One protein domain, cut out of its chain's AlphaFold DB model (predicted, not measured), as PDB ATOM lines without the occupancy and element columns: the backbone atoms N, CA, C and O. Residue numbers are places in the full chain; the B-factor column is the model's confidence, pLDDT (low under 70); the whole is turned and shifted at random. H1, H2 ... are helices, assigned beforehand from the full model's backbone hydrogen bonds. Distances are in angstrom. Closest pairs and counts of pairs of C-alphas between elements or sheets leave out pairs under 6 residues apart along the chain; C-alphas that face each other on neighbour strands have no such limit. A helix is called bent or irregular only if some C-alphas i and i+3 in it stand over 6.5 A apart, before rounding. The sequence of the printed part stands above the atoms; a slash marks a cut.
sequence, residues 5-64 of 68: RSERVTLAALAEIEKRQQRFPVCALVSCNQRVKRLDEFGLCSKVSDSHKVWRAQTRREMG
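What this domain is: This is residues 5 to 64 of the 68 residues of an uncharacterized protein of Microbacterium marinum (UniProt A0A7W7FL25). Two helices stand at opposite ends of a long, thin shape, with a looped stretch, residues 22 to 49, wound up between them. H1 makes one arm, whose residues 5 to 17 stick out free, and H2 makes the other end, running nearly the same way as H1. The printed part has 60 residues with two named helices, H1 then H2, and no named strand; its class is all helix, with 30 of the 60 residues in the helices. The whole is only just loose, close to extended, with a radius of gyration of the C-alphas of 15.5 A, and its C-alphas span 55 by 21 by 14 A, a rod.

How they stand to each other: H1, residues 5 to 21, is apart from H2, residues 50 to 62: no C-alpha of the one is within 8 A of the other. Residues 5 to 17, which belong to H1, stand free, with no C-alpha 8 or more residues away along the chain within 10 A. A long link of 28 residues joins H1 to H2. In H1 and H2 every O i to N i+4 pair is within hydrogen-bond range.

Where its parts are: H1 begins at Arg 5, C-alpha (65.503, -25.361, 68.139), and measures 24.7 A to the C-alpha of Gln 21 at (71.925, -20.466, 91.459). H2 measures 18.3 A from the C-alpha of Asp 50 to that of Glu 62 at (84.342, 0.104, 110.244). Neither helix is bent.

The domain as a whole: The C-alphas of Arg 5 and Gly 64, the two farthest apart, are 56.0 A apart. Without residues 5 to 17 the body has 47 residues and spans 37 by 19 by 14 A. The printed part has no cut. The mean pLDDT of the printed part is 90.8, and residue 64 alone is under 70.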
ATOM      1  N   ARG A   5      65.162 -24.215  67.276       76.94
ATOM      2  CA  ARG A   5      65.503 -25.361  68.139       76.94
ATOM      3  C   ARG A   5      66.700 -25.061  69.049       76.94
ATOM      4  O   ARG A   5      66.663 -25.411  70.226       76.94
ATOM      5  N   SER A   6      67.744 -24.424  68.519       84.69
ATOM      6  CA  SER A   6      68.927 -24.014  69.291       84.69
ATOM      7  C   SER A   6      68.562 -23.005  70.382       84.69
ATOM      8  O   SER A   6      69.075 -23.099  71.500       84.69
ATOM      9  N   GLU A   7      67.649 -22.086  70.086       89.06
ATOM     10  CA  GLU A   7      67.169 -21.092  71.044       89.06
ATOM     11  C   GLU A   7      66.416 -21.739  72.213       89.06
ATOM     12  O   GLU A   7      66.780 -21.524  73.368       89.06
ATOM     13  N   ARG A   8      65.449 -22.626  71.936       89.94
ATOM     14  CA  ARG A   8      64.694 -23.344  72.981       89.94
ATOM     15  C   ARG A   8      65.584 -24.157  73.923       89.94
ATOM     16  O   ARG A   8      65.365 -24.139  75.131       89.94
ATOM     17  N   VAL A   9      66.579 -24.863  73.382       90.50
ATOM     18  CA  VAL A   9      67.542 -25.631  74.193       90.50
ATOM     19  C   VAL A   9      68.356 -24.697  75.090       90.50
ATOM     20  O   VAL A   9      68.553 -24.990  76.267       90.50
ATOM     21  N   THR A  10      68.781 -23.552  74.553       93.00
ATOM     22  CA  THR A  10      69.542 -22.550  75.311       93.00
ATOM     23  C   THR A  10      68.712 -21.986  76.462       93.00
ATOM     24  O   THR A  10      69.185 -21.954  77.594       93.00
ATOM     25  N   LEU A  11      67.459 -21.598  76.205       95.44
ATOM     26  CA  LEU A  11      66.569 -21.054  77.233       95.44
ATOM     27  C   LEU A  11      66.278 -22.067  78.348       95.44
ATOM     28  O   LEU A  11      66.314 -21.706  79.521       95.44
ATOM     29  N   ALA A  12      66.060 -23.340  78.003       95.00
ATOM     30  CA  ALA A  12      65.862 -24.395  78.996       95.00
ATOM     31  C   ALA A  12      67.102 -24.593  79.888       95.00
ATOM     32  O   ALA A  12      66.977 -24.723  81.106       95.00
ATOM     33  N   ALA A  13      68.303 -24.565  79.302       95.00
ATOM     34  CA  ALA A  13      69.549 -24.659  80.059       95.00
ATOM     35  C   ALA A  13      69.754 -23.447  80.984       95.00
ATOM     36  O   ALA A  13      70.139 -23.619  82.140       95.00
ATOM     37  N   LEU A  14      69.458 -22.234  80.504       94.75
ATOM     38  CA  LEU A  14      69.536 -21.016  81.314       94.75
ATOM     39  C   LEU A  14      68.562 -21.059  82.499       94.75
ATOM     40  O   LEU A  14      68.963 -20.732  83.613       94.75
ATOM     41  N   ALA A  15      67.329 -21.535  82.297       95.56
ATOM     42  CA  ALA A  15      66.348 -21.680  83.373       95.56
ATOM     43  C   ALA A  15      66.812 -22.661  84.469       95.56
ATOM     44  O   ALA A  15      66.648 -22.398  85.662       95.56
ATOM     45  N   GLU A  16      67.435 -23.777  84.085       96.06
ATOM     46  CA  GLU A  16      67.991 -24.739  85.042       96.06
ATOM     47  C   GLU A  16      69.200 -24.164  85.802       96.06
ATOM     48  O   GLU A  16      69.343 -24.381  87.008       96.06
ATOM     49  N   ILE A  17      70.062 -23.394  85.127       92.50
ATOM     50  CA  ILE A  17      71.179 -22.690  85.772       92.50
ATOM     51  C   ILE A  17      70.652 -21.686  86.802       92.50
ATOM     52  O   ILE A  17      71.122 -21.699  87.941       92.50
ATOM     53  N   GLU A  18      69.655 -20.880  86.434       93.50
ATOM     54  CA  GLU A  18      69.015 -19.900  87.318       93.50
ATOM     55  C   GLU A  18      68.484 -20.586  88.586       93.50
ATOM     56  O   GLU A  18      68.859 -20.228  89.706       93.50
ATOM     57  N   LYS A  19      67.703 -21.665  88.423       95.50
ATOM     58  CA  LYS A  19      67.157 -22.457  89.536       95.50
ATOM     59  C   LYS A  19      68.253 -22.982  90.465       95.50
ATOM     60  O   LYS A  19      68.123 -22.928  91.686       95.50
ATOM     61  N   ARG A  20      69.368 -23.468  89.911       93.00
ATOM     62  CA  ARG A  20      70.514 -23.946  90.706       93.00
ATOM     63  C   ARG A  20      71.248 -22.827  91.429       93.00
ATOM     64  O   ARG A  20      71.851 -23.094  92.470       93.00
ATOM     65  N   GLN A  21      71.248 -21.618  90.876       93.81
ATOM     66  CA  GLN A  21      71.925 -20.466  91.459       93.81
ATOM     67  C   GLN A  21      71.125 -19.816  92.589       93.81
ATOM     68  O   GLN A  21      71.746 -19.266  93.494       93.81
ATOM     69  N   GLN A  22      69.792 -19.939  92.608       94.75
ATOM     70  CA  GLN A  22      68.919 -19.342  93.634       94.75
ATOM     71  C   GLN A  22      69.322 -19.664  95.082       94.75
ATOM     72  O   GLN A  22      69.147 -18.826  95.963       94.75
ATOM     73  N   ARG A  23      69.909 -20.842  95.330       94.44
ATOM     74  CA  ARG A  23      70.376 -21.264  96.664       94.44
ATOM     75  C   ARG A  23      71.678 -20.604  97.127       94.44
ATOM     76  O   ARG A  23      72.081 -20.803  98.268       94.44
ATOM     77  N   PHE A  24      72.396 -19.924  96.237       95.44
ATOM     78  CA  PHE A  24      73.681 -19.317  96.566       95.44
ATOM     79  C   PHE A  24      73.500 -17.897  97.105       95.44
ATOM     80  O   PHE A  24      72.606 -17.177  96.637       95.44
ATOM     81  N   PRO A  25      74.359 -17.481  98.053       95.31
ATOM     82  CA  PRO A  25      74.342 -16.125  98.570       95.31
ATOM     83  C   PRO A  25      74.659 -15.107  97.469       95.31
ATOM     84  O   PRO A  25      75.335 -15.407  96.479       95.31
ATOM     85  N   VAL A  26      74.143 -13.896  97.663       95.88
ATOM     86  CA  VAL A  26      74.306 -12.756  96.757       95.88
ATOM     87  C   VAL A  26      75.399 -11.843  97.305       95.88
ATOM     88  O   VAL A  26      75.483 -11.635  98.512       95.88
ATOM     89  N   CYS A  27      76.234 -11.301  96.418       95.75
ATOM     90  CA  CYS A  27      77.210 -10.267  96.758       95.75
ATOM     91  C   CYS A  27      76.535  -9.083  97.471       95.75
ATOM     92  O   CYS A  27      75.551  -8.547  96.960       95.75
ATOM     93  N   ALA A  28      77.095  -8.637  98.601       92.38
ATOM     94  CA  ALA A  28      76.566  -7.508  99.371       92.38
ATOM     95  C   ALA A  28      76.545  -6.189  98.576       92.38
ATOM     96  O   ALA A  28      75.740  -5.297  98.849       92.38
ATOM     97  N   LEU A  29      77.398  -6.061  97.553       93.94
ATOM     98  CA  LEU A  29      77.351  -4.925  96.645       93.94
ATOM     99  C   LEU A  29      76.139  -5.044  95.706       93.94
ATOM    100  O   LEU A  29      76.153  -5.823  94.747       93.94
ATOM    101  N   VAL A  30      75.124  -4.206  95.940       88.94
ATOM    102  CA  VAL A  30      73.854  -4.186  95.185       88.94
ATOM    103  C   VAL A  30      74.076  -4.041  93.676       88.94
ATOM    104  O   VAL A  30      73.427  -4.721  92.889       88.94
ATOM    105  N   SER A  31      75.048  -3.224  93.252       91.75
ATOM    106  CA  SER A  31      75.380  -3.053  91.829       91.75
ATOM    107  C   SER A  31      76.039  -4.281  91.189       91.75
ATOM    108  O   SER A  31      76.123  -4.366  89.965       91.75
ATOM    109  N   CYS A  32      76.519  -5.242  91.985       94.56
ATOM    110  CA  CYS A  32      77.050  -6.501  91.480       94.56
ATOM    111  C   CYS A  32      75.965  -7.571  91.349       94.56
ATOM    112  O   CYS A  32      75.944  -8.265  90.335       94.56
ATOM    113  N   ASN A  33      75.132  -7.745  92.382       91.44
ATOM    114  CA  ASN A  33      74.033  -8.719  92.460       91.44
ATOM    115  C   ASN A  33      74.386 -10.162  92.019       91.44
ATOM    116  O   ASN A  33      73.528 -10.940  91.602       91.44
ATOM    117  N   GLN A  34      75.666 -10.540  92.069       92.62
ATOM    118  CA  GLN A  34      76.105 -11.858  91.620       92.62
ATOM    119  C   GLN A  34      75.859 -12.899  92.705       92.62
ATOM    120  O   GLN A  34      76.245 -12.705  93.859       92.62
ATOM    121  N   ARG A  35      75.279 -14.032  92.304       94.69
ATOM    122  CA  ARG A  35      75.151 -15.231  93.133       94.69
ATOM    123  C   ARG A  35      76.411 -16.076  93.024       94.69
ATOM    124  O   ARG A  35      76.797 -16.476  91.925       94.69
ATOM    125  N   VAL A  36      77.049 -16.368  94.152       93.81
ATOM    126  CA  VAL A  36      78.306 -17.131  94.194       93.81
ATOM    127  C   VAL A  36      78.283 -18.162  95.310       93.81
ATOM    128  O   VAL A  36      77.704 -17.941  96.361       93.81
ATOM    129  N   LYS A  37      78.936 -19.310  95.099       93.12
ATOM    130  CA  LYS A  37      78.942 -20.414  96.080       93.12
ATOM    131  C   LYS A  37      79.498 -20.011  97.447       93.12
ATOM    132  O   LYS A  37      79.107 -20.591  98.452       93.12
ATOM    133  N   ARG A  38      80.456 -19.085  97.459       92.19
ATOM    134  CA  ARG A  38      81.132 -18.559  98.645       92.19
ATOM    135  C   ARG A  38      81.416 -17.081  98.418       92.19
ATOM    136  O   ARG A  38      81.771 -16.704  97.301       92.19
ATOM    137  N   LEU A  39      81.264 -16.292  99.469       93.88
ATOM    138  CA  LEU A  39      81.694 -14.900  99.526       93.88
ATOM    139  C   LEU A  39      83.037 -14.826 100.264       93.88
ATOM    140  O   LEU A  39      83.420 -15.784 100.940       93.88
ATOM    141  N   ASP A  40      83.765 -13.726 100.091       89.75
ATOM    142  CA  ASP A  40      84.906 -13.423 100.954       89.75
ATOM    143  C   ASP A  40      84.437 -13.053 102.377       89.75
ATOM    144  O   ASP A  40      83.239 -12.999 102.665       89.75
ATOM    145  N   GLU A  41      85.389 -12.803 103.277       87.31
ATOM    146  CA  GLU A  41      85.135 -12.349 104.658       87.31
ATOM    147  C   GLU A  41      84.215 -11.117 104.725       87.31
ATOM    148  O   GLU A  41      83.474 -10.921 105.682       87.31
ATOM    149  N   PHE A  42      84.224 -10.318 103.663       87.00
ATOM    150  CA  PHE A  42      83.495  -9.071 103.507       87.00
ATOM    151  C   PHE A  42      82.115  -9.268 102.857       87.00
ATOM    152  O   PHE A  42      81.430  -8.297 102.560       87.00
ATOM    153  N   GLY A  43      81.673 -10.501 102.598       91.19
ATOM    154  CA  GLY A  43      80.383 -10.737 101.945       91.19
ATOM    155  C   GLY A  43      80.359 -10.323 100.465       91.19
ATOM    156  O   GLY A  43      79.287 -10.097  99.898       91.19
ATOM    157  N   LEU A  44      81.521 -10.230  99.812       94.19
ATOM    158  CA  LEU A  44      81.656  -9.858  98.405       94.19
ATOM    159  C   LEU A  44      82.086 -11.037  97.525       94.19
ATOM    160  O   LEU A  44      82.707 -12.004  97.968       94.19
ATOM    161  N   CYS A  45      81.767 -10.951  96.232       95.00
ATOM    162  CA  CYS A  45      82.275 -11.896  95.240       95.00
ATOM    163  C   CYS A  45      83.738 -11.587  94.857       95.00
ATOM    164  O   CYS A  45      84.315 -10.563  95.232       95.00
ATOM    165  N   SER A  46      84.345 -12.454  94.043       92.25
ATOM    166  CA  SER A  46      85.747 -12.339  93.604       92.25
ATOM    167  C   SER A  46      86.034 -11.172  92.646       92.25
ATOM    168  O   SER A  46      87.159 -11.024  92.170       92.25
ATOM    169  N   LYS A  47      85.043 -10.326  92.342       92.38
ATOM    170  CA  LYS A  47      85.222  -9.175  91.458       92.38
ATOM    171  C   LYS A  47      86.088  -8.107  92.138       92.38
ATOM    172  O   LYS A  47      86.005  -7.855  93.345       92.38
ATOM    173  N   VAL A  48      86.917  -7.453  91.330       92.50
ATOM    174  CA  VAL A  48      87.887  -6.432  91.768       92.50
ATOM    175  C   VAL A  48      87.609  -5.063  91.147       92.50
ATOM    176  O   VAL A  48      88.528  -4.280  90.925       92.50
ATOM    177  N   SER A  49      86.342  -4.759  90.847       94.62
ATOM    178  CA  SER A  49      85.973  -3.418  90.380       94.62
ATOM    179  C   SER A  49      86.200  -2.376  91.475       94.62
ATOM    180  O   SER A  49      86.251  -2.713  92.660       94.62
ATOM    181  N   ASP A  50      86.284  -1.106  91.095       95.88
ATOM    182  CA  ASP A  50      86.560  -0.040  92.061       95.88
ATOM    183  C   ASP A  50      85.487   0.045  93.150       95.88
ATOM    184  O   ASP A  50      85.826   0.175  94.319       95.88
ATOM    185  N   SER A  51      84.217  -0.208  92.825       93.62
ATOM    186  CA  SER A  51      83.152  -0.327  93.831       93.62
ATOM    187  C   SER A  51      83.407  -1.442  94.857       93.62
ATOM    188  O   SER A  51      83.134  -1.251  96.037       93.62
ATOM    189  N   HIS A  52      83.973  -2.586  94.447       94.62
ATOM    190  CA  HIS A  52      84.336  -3.655  95.387       94.62
ATOM    191  C   HIS A  52      85.526  -3.247  96.257       94.62
ATOM    192  O   HIS A  52      85.546  -3.535  97.450       94.62
ATOM    193  N   LYS A  53      86.525  -2.573  95.676       92.12
ATOM    194  CA  LYS A  53      87.684  -2.075  96.428       92.12
ATOM    195  C   LYS A  53      87.266  -1.034  97.465       92.12
ATOM    196  O   LYS A  53      87.695  -1.132  98.610       92.12
ATOM    197  N   VAL A  54      86.406  -0.085  97.086       92.62
ATOM    198  CA  VAL A  54      85.877   0.956  97.980       92.62
ATOM    199  C   VAL A  54      85.083   0.332  99.122       92.62
ATOM    200  O   VAL A  54      85.359   0.648 100.273       92.62
ATOM    201  N   TRP A  55      84.178  -0.606  98.829       91.44
ATOM    202  CA  TRP A  55      83.399  -1.290  99.864       91.44
ATOM    203  C   TRP A  55      84.296  -2.061 100.842       91.44
ATOM    204  O   TRP A  55      84.144  -1.938 102.056       91.44
ATOM    205  N   ARG A  56      85.294  -2.807 100.334       88.44
ATOM    206  CA  ARG A  56      86.289  -3.488 101.186       88.44
ATOM    207  C   ARG A  56      87.065  -2.491 102.044       88.44
ATOM    208  O   ARG A  56      87.298  -2.756 103.216       88.44
ATOM    209  N   ALA A  57      87.465  -1.352 101.479       89.38
ATOM    210  CA  ALA A  57      88.183  -0.316 102.213       89.38
ATOM    211  C   ALA A  57      87.319   0.322 103.316       89.38
ATOM    212  O   ALA A  57      87.828   0.554 104.408       89.38
ATOM    213  N   GLN A  58      86.032   0.573 103.056       87.69
ATOM    214  CA  GLN A  58      85.078   1.096 104.043       87.69
ATOM    215  C   GLN A  58      84.839   0.091 105.169       87.69
ATOM    216  O   GLN A  58      85.065   0.411 106.331       87.69
ATOM    217  N   THR A  59      84.519  -1.152 104.823       83.19
ATOM    218  CA  THR A  59      84.224  -2.201 105.808       83.19
ATOM    219  C   THR A  59      85.425  -2.508 106.695       83.19
ATOM    220  O   THR A  59      85.283  -2.673 107.901       83.19
ATOM    221  N   ARG A  60      86.643  -2.494 106.136       81.19
ATOM    222  CA  ARG A  60      87.874  -2.617 106.933       81.19
ATOM    223  C   ARG A  60      88.045  -1.485 107.948       81.19
ATOM    224  O   ARG A  60      88.523  -1.748 109.047       81.19
ATOM    225  N   ARG A  61      87.667  -0.247 107.598       78.12
ATOM    226  CA  ARG A  61      87.695   0.895 108.531       78.12
ATOM    227  C   ARG A  61      86.662   0.724 109.642       78.12
ATOM    228  O   ARG A  61      86.987   0.961 110.798       78.12
ATOM    229  N   GLU A  62      85.450   0.296 109.297       77.88
ATOM    230  CA  GLU A  62      84.342   0.104 110.244       77.88
ATOM    231  C   GLU A  62      84.595  -1.049 111.224       77.88
ATOM    232  O   GLU A  62      84.302  -0.925 112.409       77.88
ATOM    233  N   MET A  63      85.199  -2.145 110.759       73.62
ATOM    234  CA  MET A  63      85.529  -3.308 111.592       73.62
ATOM    235  C   MET A  63      86.759  -3.095 112.493       73.62
ATOM    236  O   MET A  63      87.154  -4.013 113.207       73.62
ATOM    237  N   GLY A  64      87.394  -1.916 112.461       62.56
ATOM    238  CA  GLY A  64      88.558  -1.612 113.298       62.56
ATOM    239  C   GLY A  64      89.775  -2.505 113.025       62.56
ATOM    240  O   GLY A  64      90.667  -2.598 113.868       62.56
TER     241      GLY A  64